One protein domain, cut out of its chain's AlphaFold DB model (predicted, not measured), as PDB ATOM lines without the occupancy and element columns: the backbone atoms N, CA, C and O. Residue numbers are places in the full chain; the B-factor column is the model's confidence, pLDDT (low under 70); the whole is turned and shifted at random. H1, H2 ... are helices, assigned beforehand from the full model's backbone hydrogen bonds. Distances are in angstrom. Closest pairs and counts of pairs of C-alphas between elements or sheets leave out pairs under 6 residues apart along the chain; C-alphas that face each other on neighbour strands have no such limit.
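This is residues 4 to 35 and 276 to 292 of the 295 residues of the protein "Glucodextran_C domain-containing protein" of Firmicutes bacterium HGW-Firmicutes-14 (UniProt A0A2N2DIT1). One long straight helix, H1, has a shorter helix, H2, set crosswise near its last residues, in the manner of a lopsided T. H2 packs on H1 with residues 281 to 285, while residues 4 to 25 of H1 stick out as a long bare arm, which makes the length of the whole. The printed part has 49 residues, with two named helices in the order H1, H2 and no named strand; the class is all helix. It is only just extended, close to loose, with a radius of gyration of the C-alphas of 14.7 A and spans of 45 by 22 by 16 A.

H1 takes residues 4 to 35 and measures 46.6 A from first to last C-alpha. It begins at C-alpha 4, at (141.650, 234.491, 304.326), and ends at C-alpha 35, at (166.945, 268.770, 323.320). H2 takes residues 276 to 290, 21.5 A from first to last C-alpha, and ends at C-alpha 290, at (153.262, 262.667, 331.636). Residues 291 and 292 follow it.

H1 and H2 touch, with 10 pairs of C-alphas within 8 A. The closest C-alphas of the two are those of Ala 30 and Leu 281, 5.2 A apart. H1 touches H2 with residues 26 to 34 alone, and H2 touches H1 with residues 281 to 285 alone. Their lines are about perpendicular, at 88 degrees, and their centres are 17.7 A apart. Residues 4 to 25 of H1 stand free. In H1 and H2 every O i to N i+4 pair is within hydrogen-bond range.

The two C-alphas farthest apart are those of Trp 4 and Asn 35, 46.6 A. Residues 36 to 275 are not printed, and C-alphas 35 and 276 are 19.0 A apart across this cut, which the link from H1 to H2 spans. The mean pLDDT of the printed part is 88.6; residues 4 to 6 are under 70.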
ATOM      1  N   TRP A   4     142.206 233.229 303.841       60.22
ATOM      2  CA  TRP A   4     141.650 234.491 304.326       60.22
ATOM      3  C   TRP A   4     142.149 234.890 305.728       60.22
ATOM      4  O   TRP A   4     142.562 236.029 305.928       60.22
ATOM      5  N   LYS A   5     142.228 233.948 306.682       63.81
ATOM      6  CA  LYS A   5     142.774 234.217 308.031       63.81
ATOM      7  C   LYS A   5     144.270 234.557 307.997       63.81
ATOM      8  O   LYS A   5     144.725 235.385 308.778       63.81
ATOM      9  N   VAL A   6     145.020 233.947 307.075       68.19
ATOM     10  CA  VAL A   6     146.458 234.213 306.879       68.19
ATOM     11  C   VAL A   6     146.684 235.613 306.293       68.19
ATOM     12  O   VAL A   6     147.539 236.346 306.776       68.19
ATOM     13  N   SER A   7     145.874 236.024 305.312       73.94
ATOM     14  CA  SER A   7     145.946 237.361 304.702       73.94
ATOM     15  C   SER A   7     145.599 238.490 305.688       73.94
ATOM     16  O   SER A   7     146.300 239.504 305.727       73.94
ATOM     17  N   ILE A   8     144.591 238.292 306.548       76.62
ATOM     18  CA  ILE A   8     144.251 239.241 307.623       76.62
ATOM     19  C   ILE A   8     145.404 239.359 308.633       76.62
ATOM     20  O   ILE A   8     145.768 240.468 309.014       76.62
ATOM     21  N   GLY A   9     146.024 238.237 309.019       80.62
ATOM     22  CA  GLY A   9     147.167 238.229 309.938       80.62
ATOM     23  C   GLY A   9     148.393 238.972 309.394       80.62
ATOM     24  O   GLY A   9     148.996 239.765 310.112       80.62
ATOM     25  N   ILE A  10     148.728 238.780 308.113       84.00
ATOM     26  CA  ILE A  10     149.837 239.496 307.456       84.00
ATOM     27  C   ILE A  10     149.547 241.000 307.384       84.00
ATOM     28  O   ILE A  10     150.415 241.810 307.701       84.00
ATOM     29  N   THR A  11     148.319 241.379 307.020       86.88
ATOM     30  CA  THR A  11     147.912 242.792 306.956       86.88
ATOM     31  C   THR A  11     148.008 243.452 308.331       86.88
ATOM     32  O   THR A  11     148.556 244.544 308.452       86.88
ATOM     33  N   PHE A  12     147.550 242.769 309.385       90.94
ATOM     34  CA  PHE A  12     147.664 243.253 310.758       90.94
ATOM     35  C   PHE A  12     149.126 243.457 311.187       90.94
ATOM     36  O   PHE A  12     149.460 244.503 311.737       90.94
ATOM     37  N   LEU A  13     150.011 242.499 310.888       90.88
ATOM     38  CA  LEU A  13     151.442 242.607 311.197       90.88
ATOM     39  C   LEU A  13     152.118 243.763 310.447       90.88
ATOM     40  O   LEU A  13     152.923 244.479 311.038       90.88
ATOM     41  N   LEU A  14     151.769 243.982 309.175       91.50
ATOM     42  CA  LEU A  14     152.286 245.106 308.388       91.50
ATOM     43  C   LEU A  14     151.832 246.453 308.961       91.50
ATOM     44  O   LEU A  14     152.655 247.352 309.122       91.50
ATOM     45  N   VAL A  15     150.553 246.583 309.326       92.31
ATOM     46  CA  VAL A  15     150.030 247.800 309.968       92.31
ATOM     47  C   VAL A  15     150.721 248.041 311.311       92.31
ATOM     48  O   VAL A  15     151.164 249.157 311.573       92.31
ATOM     49  N   ALA A  16     150.882 247.004 312.138       92.19
ATOM     50  CA  ALA A  16     151.582 247.114 313.416       92.19
ATOM     51  C   ALA A  16     153.046 247.556 313.239       92.19
ATOM     52  O   ALA A  16     153.513 248.432 313.969       92.19
ATOM     53  N   LEU A  17     153.752 247.009 312.244       93.62
ATOM     54  CA  LEU A  17     155.124 247.398 311.921       93.62
ATOM     55  C   LEU A  17     155.207 248.861 311.464       93.62
ATOM     56  O   LEU A  17     156.061 249.602 311.947       93.62
ATOM     57  N   ILE A  18     154.303 249.298 310.583       93.81
ATOM     58  CA  ILE A  18     154.240 250.692 310.123       93.81
ATOM     59  C   ILE A  18     153.982 251.631 311.307       93.81
ATOM     60  O   ILE A  18     154.699 252.617 311.470       93.81
ATOM     61  N   CYS A  19     153.018 251.305 312.172       92.50
ATOM     62  CA  CYS A  19     152.741 252.075 313.383       92.50
ATOM     63  C   CYS A  19     153.965 252.155 314.306       92.50
ATOM     64  O   CYS A  19     154.268 253.231 314.819       92.50
ATOM     65  N   ALA A  20     154.698 251.052 314.489       91.94
ATOM     66  CA  ALA A  20     155.909 251.028 315.304       91.94
ATOM     67  C   ALA A  20     157.028 251.904 314.710       91.94
ATOM     68  O   ALA A  20     157.664 252.667 315.439       91.94
ATOM     69  N   ILE A  21     157.237 251.848 313.390       93.31
ATOM     70  CA  ILE A  21     158.223 252.683 312.686       93.31
ATOM     71  C   ILE A  21     157.855 254.167 312.804       93.31
ATOM     72  O   ILE A  21     158.709 254.990 313.141       93.31
ATOM     73  N   LEU A  22     156.583 254.514 312.583       92.19
ATOM     74  CA  LEU A  22     156.090 255.883 312.730       92.19
ATOM     75  C   LEU A  22     156.258 256.385 314.168       92.19
ATOM     76  O   LEU A  22     156.764 257.487 314.373       92.19
ATOM     77  N   ALA A  23     155.909 255.570 315.167       89.81
ATOM     78  CA  ALA A  23     156.095 255.916 316.573       89.81
ATOM     79  C   ALA A  23     157.576 256.158 316.914       89.81
ATOM     80  O   ALA A  23     157.897 257.130 317.602       89.81
ATOM     81  N   ALA A  24     158.491 255.330 316.397       90.62
ATOM     82  CA  ALA A  24     159.928 255.511 316.586       90.62
ATOM     83  C   ALA A  24     160.432 256.814 315.945       90.62
ATOM     84  O   ALA A  24     161.189 257.561 316.573       90.62
ATOM     85  N   PHE A  25     159.980 257.124 314.726       92.44
ATOM     86  CA  PHE A  25     160.329 258.365 314.038       92.44
ATOM     87  C   PHE A  25     159.823 259.600 314.795       92.44
ATOM     88  O   PHE A  25     160.603 260.511 315.080       92.44
ATOM     89  N   VAL A  26     158.548 259.600 315.197       92.19
ATOM     90  CA  VAL A  26     157.934 260.687 315.974       92.19
ATOM     91  C   VAL A  26     158.646 260.874 317.314       92.19
ATOM     92  O   VAL A  26     158.958 262.002 317.685       92.19
ATOM     93  N   THR A  27     158.985 259.788 318.012       91.00
ATOM     94  CA  THR A  27     159.727 259.855 319.284       91.00
ATOM     95  C   THR A  27     161.123 260.445 319.085       91.00
ATOM     96  O   THR A  27     161.556 261.288 319.872       91.00
ATOM     97  N   LYS A  28     161.829 260.057 318.013       93.12
ATOM     98  CA  LYS A  28     163.143 260.617 317.670       93.12
ATOM     99  C   LYS A  28     163.055 262.119 317.376       93.12
ATOM    100  O   LYS A  28     163.877 262.876 317.886       93.12
ATOM    101  N   ALA A  29     162.060 262.549 316.600       92.88
ATOM    102  CA  ALA A  29     161.830 263.961 316.292       92.88
ATOM    103  C   ALA A  29     161.453 264.770 317.546       92.88
ATOM    104  O   ALA A  29     162.034 265.825 317.796       92.88
ATOM    105  N   ALA A  30     160.560 264.240 318.386       91.75
ATOM    106  CA  ALA A  30     160.178 264.847 319.661       91.75
ATOM    107  C   ALA A  30     161.386 264.999 320.593       91.75
ATOM    108  O   ALA A  30     161.595 266.056 321.182       91.75
ATOM    109  N   LYS A  31     162.244 263.976 320.671       92.31
ATOM    110  CA  LYS A  31     163.498 264.028 321.427       92.31
ATOM    111  C   LYS A  31     164.468 265.074 320.880       92.31
ATOM    112  O   LYS A  31     165.087 265.787 321.667       92.31
ATOM    113  N   ALA A  32     164.620 265.179 319.561       93.38
ATOM    114  CA  ALA A  32     165.469 266.202 318.954       93.38
ATOM    115  C   ALA A  32     164.958 267.612 319.287       93.38
ATOM    116  O   ALA A  32     165.732 268.439 319.773       93.38
ATOM    117  N   ARG A  33     163.648 267.852 319.135       91.75
ATOM    118  CA  ARG A  33     163.009 269.124 319.504       91.75
ATOM    119  C   ARG A  33     163.159 269.437 320.991       91.75
ATOM    120  O   ARG A  33     163.552 270.540 321.335       91.75
ATOM    121  N   TYR A  34     162.932 268.459 321.866       91.44
ATOM    122  CA  TYR A  34     163.095 268.620 323.313       91.44
ATOM    123  C   TYR A  34     164.525 269.016 323.712       91.44
ATOM    124  O   TYR A  34     164.717 269.788 324.648       91.44
ATOM    125  N   ASN A  35     165.538 268.492 323.019       93.31
ATOM    126  CA  ASN A  35     166.945 268.770 323.320       93.31
ATOM    127  C   ASN A  35     167.481 270.058 322.681       93.31
ATOM    128  O   ASN A  35     168.501 270.574 323.137       93.31
ATOM    129  N   ARG A 276     152.584 273.505 312.107       88.19
ATOM    130  CA  ARG A 276     151.719 272.396 312.559       88.19
ATOM    131  C   ARG A 276     152.533 271.231 313.127       88.19
ATOM    132  O   ARG A 276     152.099 270.611 314.093       88.19
ATOM    133  N   GLU A 277     153.696 270.961 312.541       89.94
ATOM    134  CA  GLU A 277     154.605 269.896 312.965       89.94
ATOM    135  C   GLU A 277     155.202 270.183 314.341       89.94
ATOM    136  O   GLU A 277     155.188 269.318 315.210       89.94
ATOM    137  N   GLU A 278     155.643 271.411 314.590       90.06
ATOM    138  CA  GLU A 278     156.188 271.802 315.890       90.06
ATOM    139  C   GLU A 278     155.141 271.746 316.999       90.06
ATOM    140  O   GLU A 278     155.397 271.160 318.050       90.06
ATOM    141  N   LYS A 279     153.925 272.250 316.735       89.31
ATOM    142  CA  LYS A 279     152.796 272.120 317.671       89.31
ATOM    143  C   LYS A 279     152.473 270.656 317.963       89.31
ATOM    144  O   LYS A 279     152.130 270.306 319.092       89.31
ATOM    145  N   PHE A 280     152.553 269.795 316.950       92.25
ATOM    146  CA  PHE A 280     152.367 268.359 317.126       92.25
ATOM    147  C   PHE A 280     153.471 267.761 318.004       92.25
ATOM    148  O   PHE A 280     153.161 267.066 318.970       92.25
ATOM    149  N   LEU A 281     154.741 268.074 317.734       92.88
ATOM    150  CA  LEU A 281     155.866 267.582 318.528       92.88
ATOM    151  C   LEU A 281     155.809 268.065 319.985       92.88
ATOM    152  O   LEU A 281     156.053 267.255 320.876       92.88
ATOM    153  N   ASP A 282     155.417 269.313 320.251       89.62
ATOM    154  CA  ASP A 282     155.252 269.827 321.623       89.62
ATOM    155  C   ASP A 282     154.166 269.073 322.397       89.62
ATOM    156  O   ASP A 282     154.357 268.706 323.560       89.62
ATOM    157  N   ARG A 283     153.051 268.734 321.735       91.00
ATOM    158  CA  ARG A 283     152.007 267.884 322.329       91.00
ATOM    159  C   ARG A 283     152.522 266.478 322.630       91.00
ATOM    160  O   ARG A 283     152.234 265.945 323.701       91.00
ATOM    161  N   ILE A 284     153.291 265.883 321.715       93.25
ATOM    162  CA  ILE A 284     153.901 264.564 321.931       93.25
ATOM    163  C   ILE A 284     154.881 264.605 323.108       93.25
ATOM    164  O   ILE A 284     154.821 263.729 323.967       93.25
ATOM    165  N   ILE A 285     155.731 265.632 323.200       91.94
ATOM    166  CA  ILE A 285     156.651 265.830 324.330       91.94
ATOM    167  C   ILE A 285     155.872 265.871 325.649       91.94
ATOM    168  O   ILE A 285     156.205 265.123 326.570       91.94
ATOM    169  N   ALA A 286     154.798 266.663 325.726       88.81
ATOM    170  CA  ALA A 286     153.975 266.770 326.930       88.81
ATOM    171  C   ALA A 286     153.346 265.423 327.339       88.81
ATOM    172  O   ALA A 286     153.310 265.084 328.526       88.81
ATOM    173  N   VAL A 287     152.876 264.624 326.373       91.44
ATOM    174  CA  VAL A 287     152.351 263.270 326.631       91.44
ATOM    175  C   VAL A 287     153.453 262.341 327.146       91.44
ATOM    176  O   VAL A 287     153.269 261.682 328.168       91.44
ATOM    177  N   LEU A 288     154.616 262.321 326.489       90.44
ATOM    178  CA  LEU A 288     155.748 261.476 326.876       90.44
ATOM    179  C   LEU A 288     156.261 261.817 328.284       90.44
ATOM    180  O   LEU A 288     156.529 260.910 329.072       90.44
ATOM    181  N   GLN A 289     156.310 263.104 328.641       88.56
ATOM    182  CA  GLN A 289     156.657 263.551 329.992       88.56
ATOM    183  C   GLN A 289     155.631 263.094 331.039       88.56
ATOM    184  O   GLN A 289     156.027 262.579 332.086       88.56
ATOM    185  N   LYS A 290     154.323 263.195 330.751       89.50
ATOM    186  CA  LYS A 290     153.262 262.667 331.636       89.50
ATOM    187  C   LYS A 290     153.380 261.155 331.845       89.50
ATOM    188  O   LYS A 290     153.140 260.665 332.944       89.50
ATOM    189  N   MET A 291     153.804 260.427 330.813       91.00
ATOM    190  CA  MET A 291     154.063 258.985 330.867       91.00
ATOM    191  C   MET A 291     155.421 258.620 331.491       91.00
ATOM    192  O   MET A 291     155.755 257.438 331.555       91.00
ATOM    193  N   LYS A 292     156.213 259.602 331.947       89.19
ATOM    194  CA  LYS A 292     157.577 259.412 332.474       89.19
ATOM    195  C   LYS A 292     158.528 258.726 331.479       89.19
ATOM    196  O   LYS A 292     159.485 258.065 331.882       89.19
TER     197      LYS A 292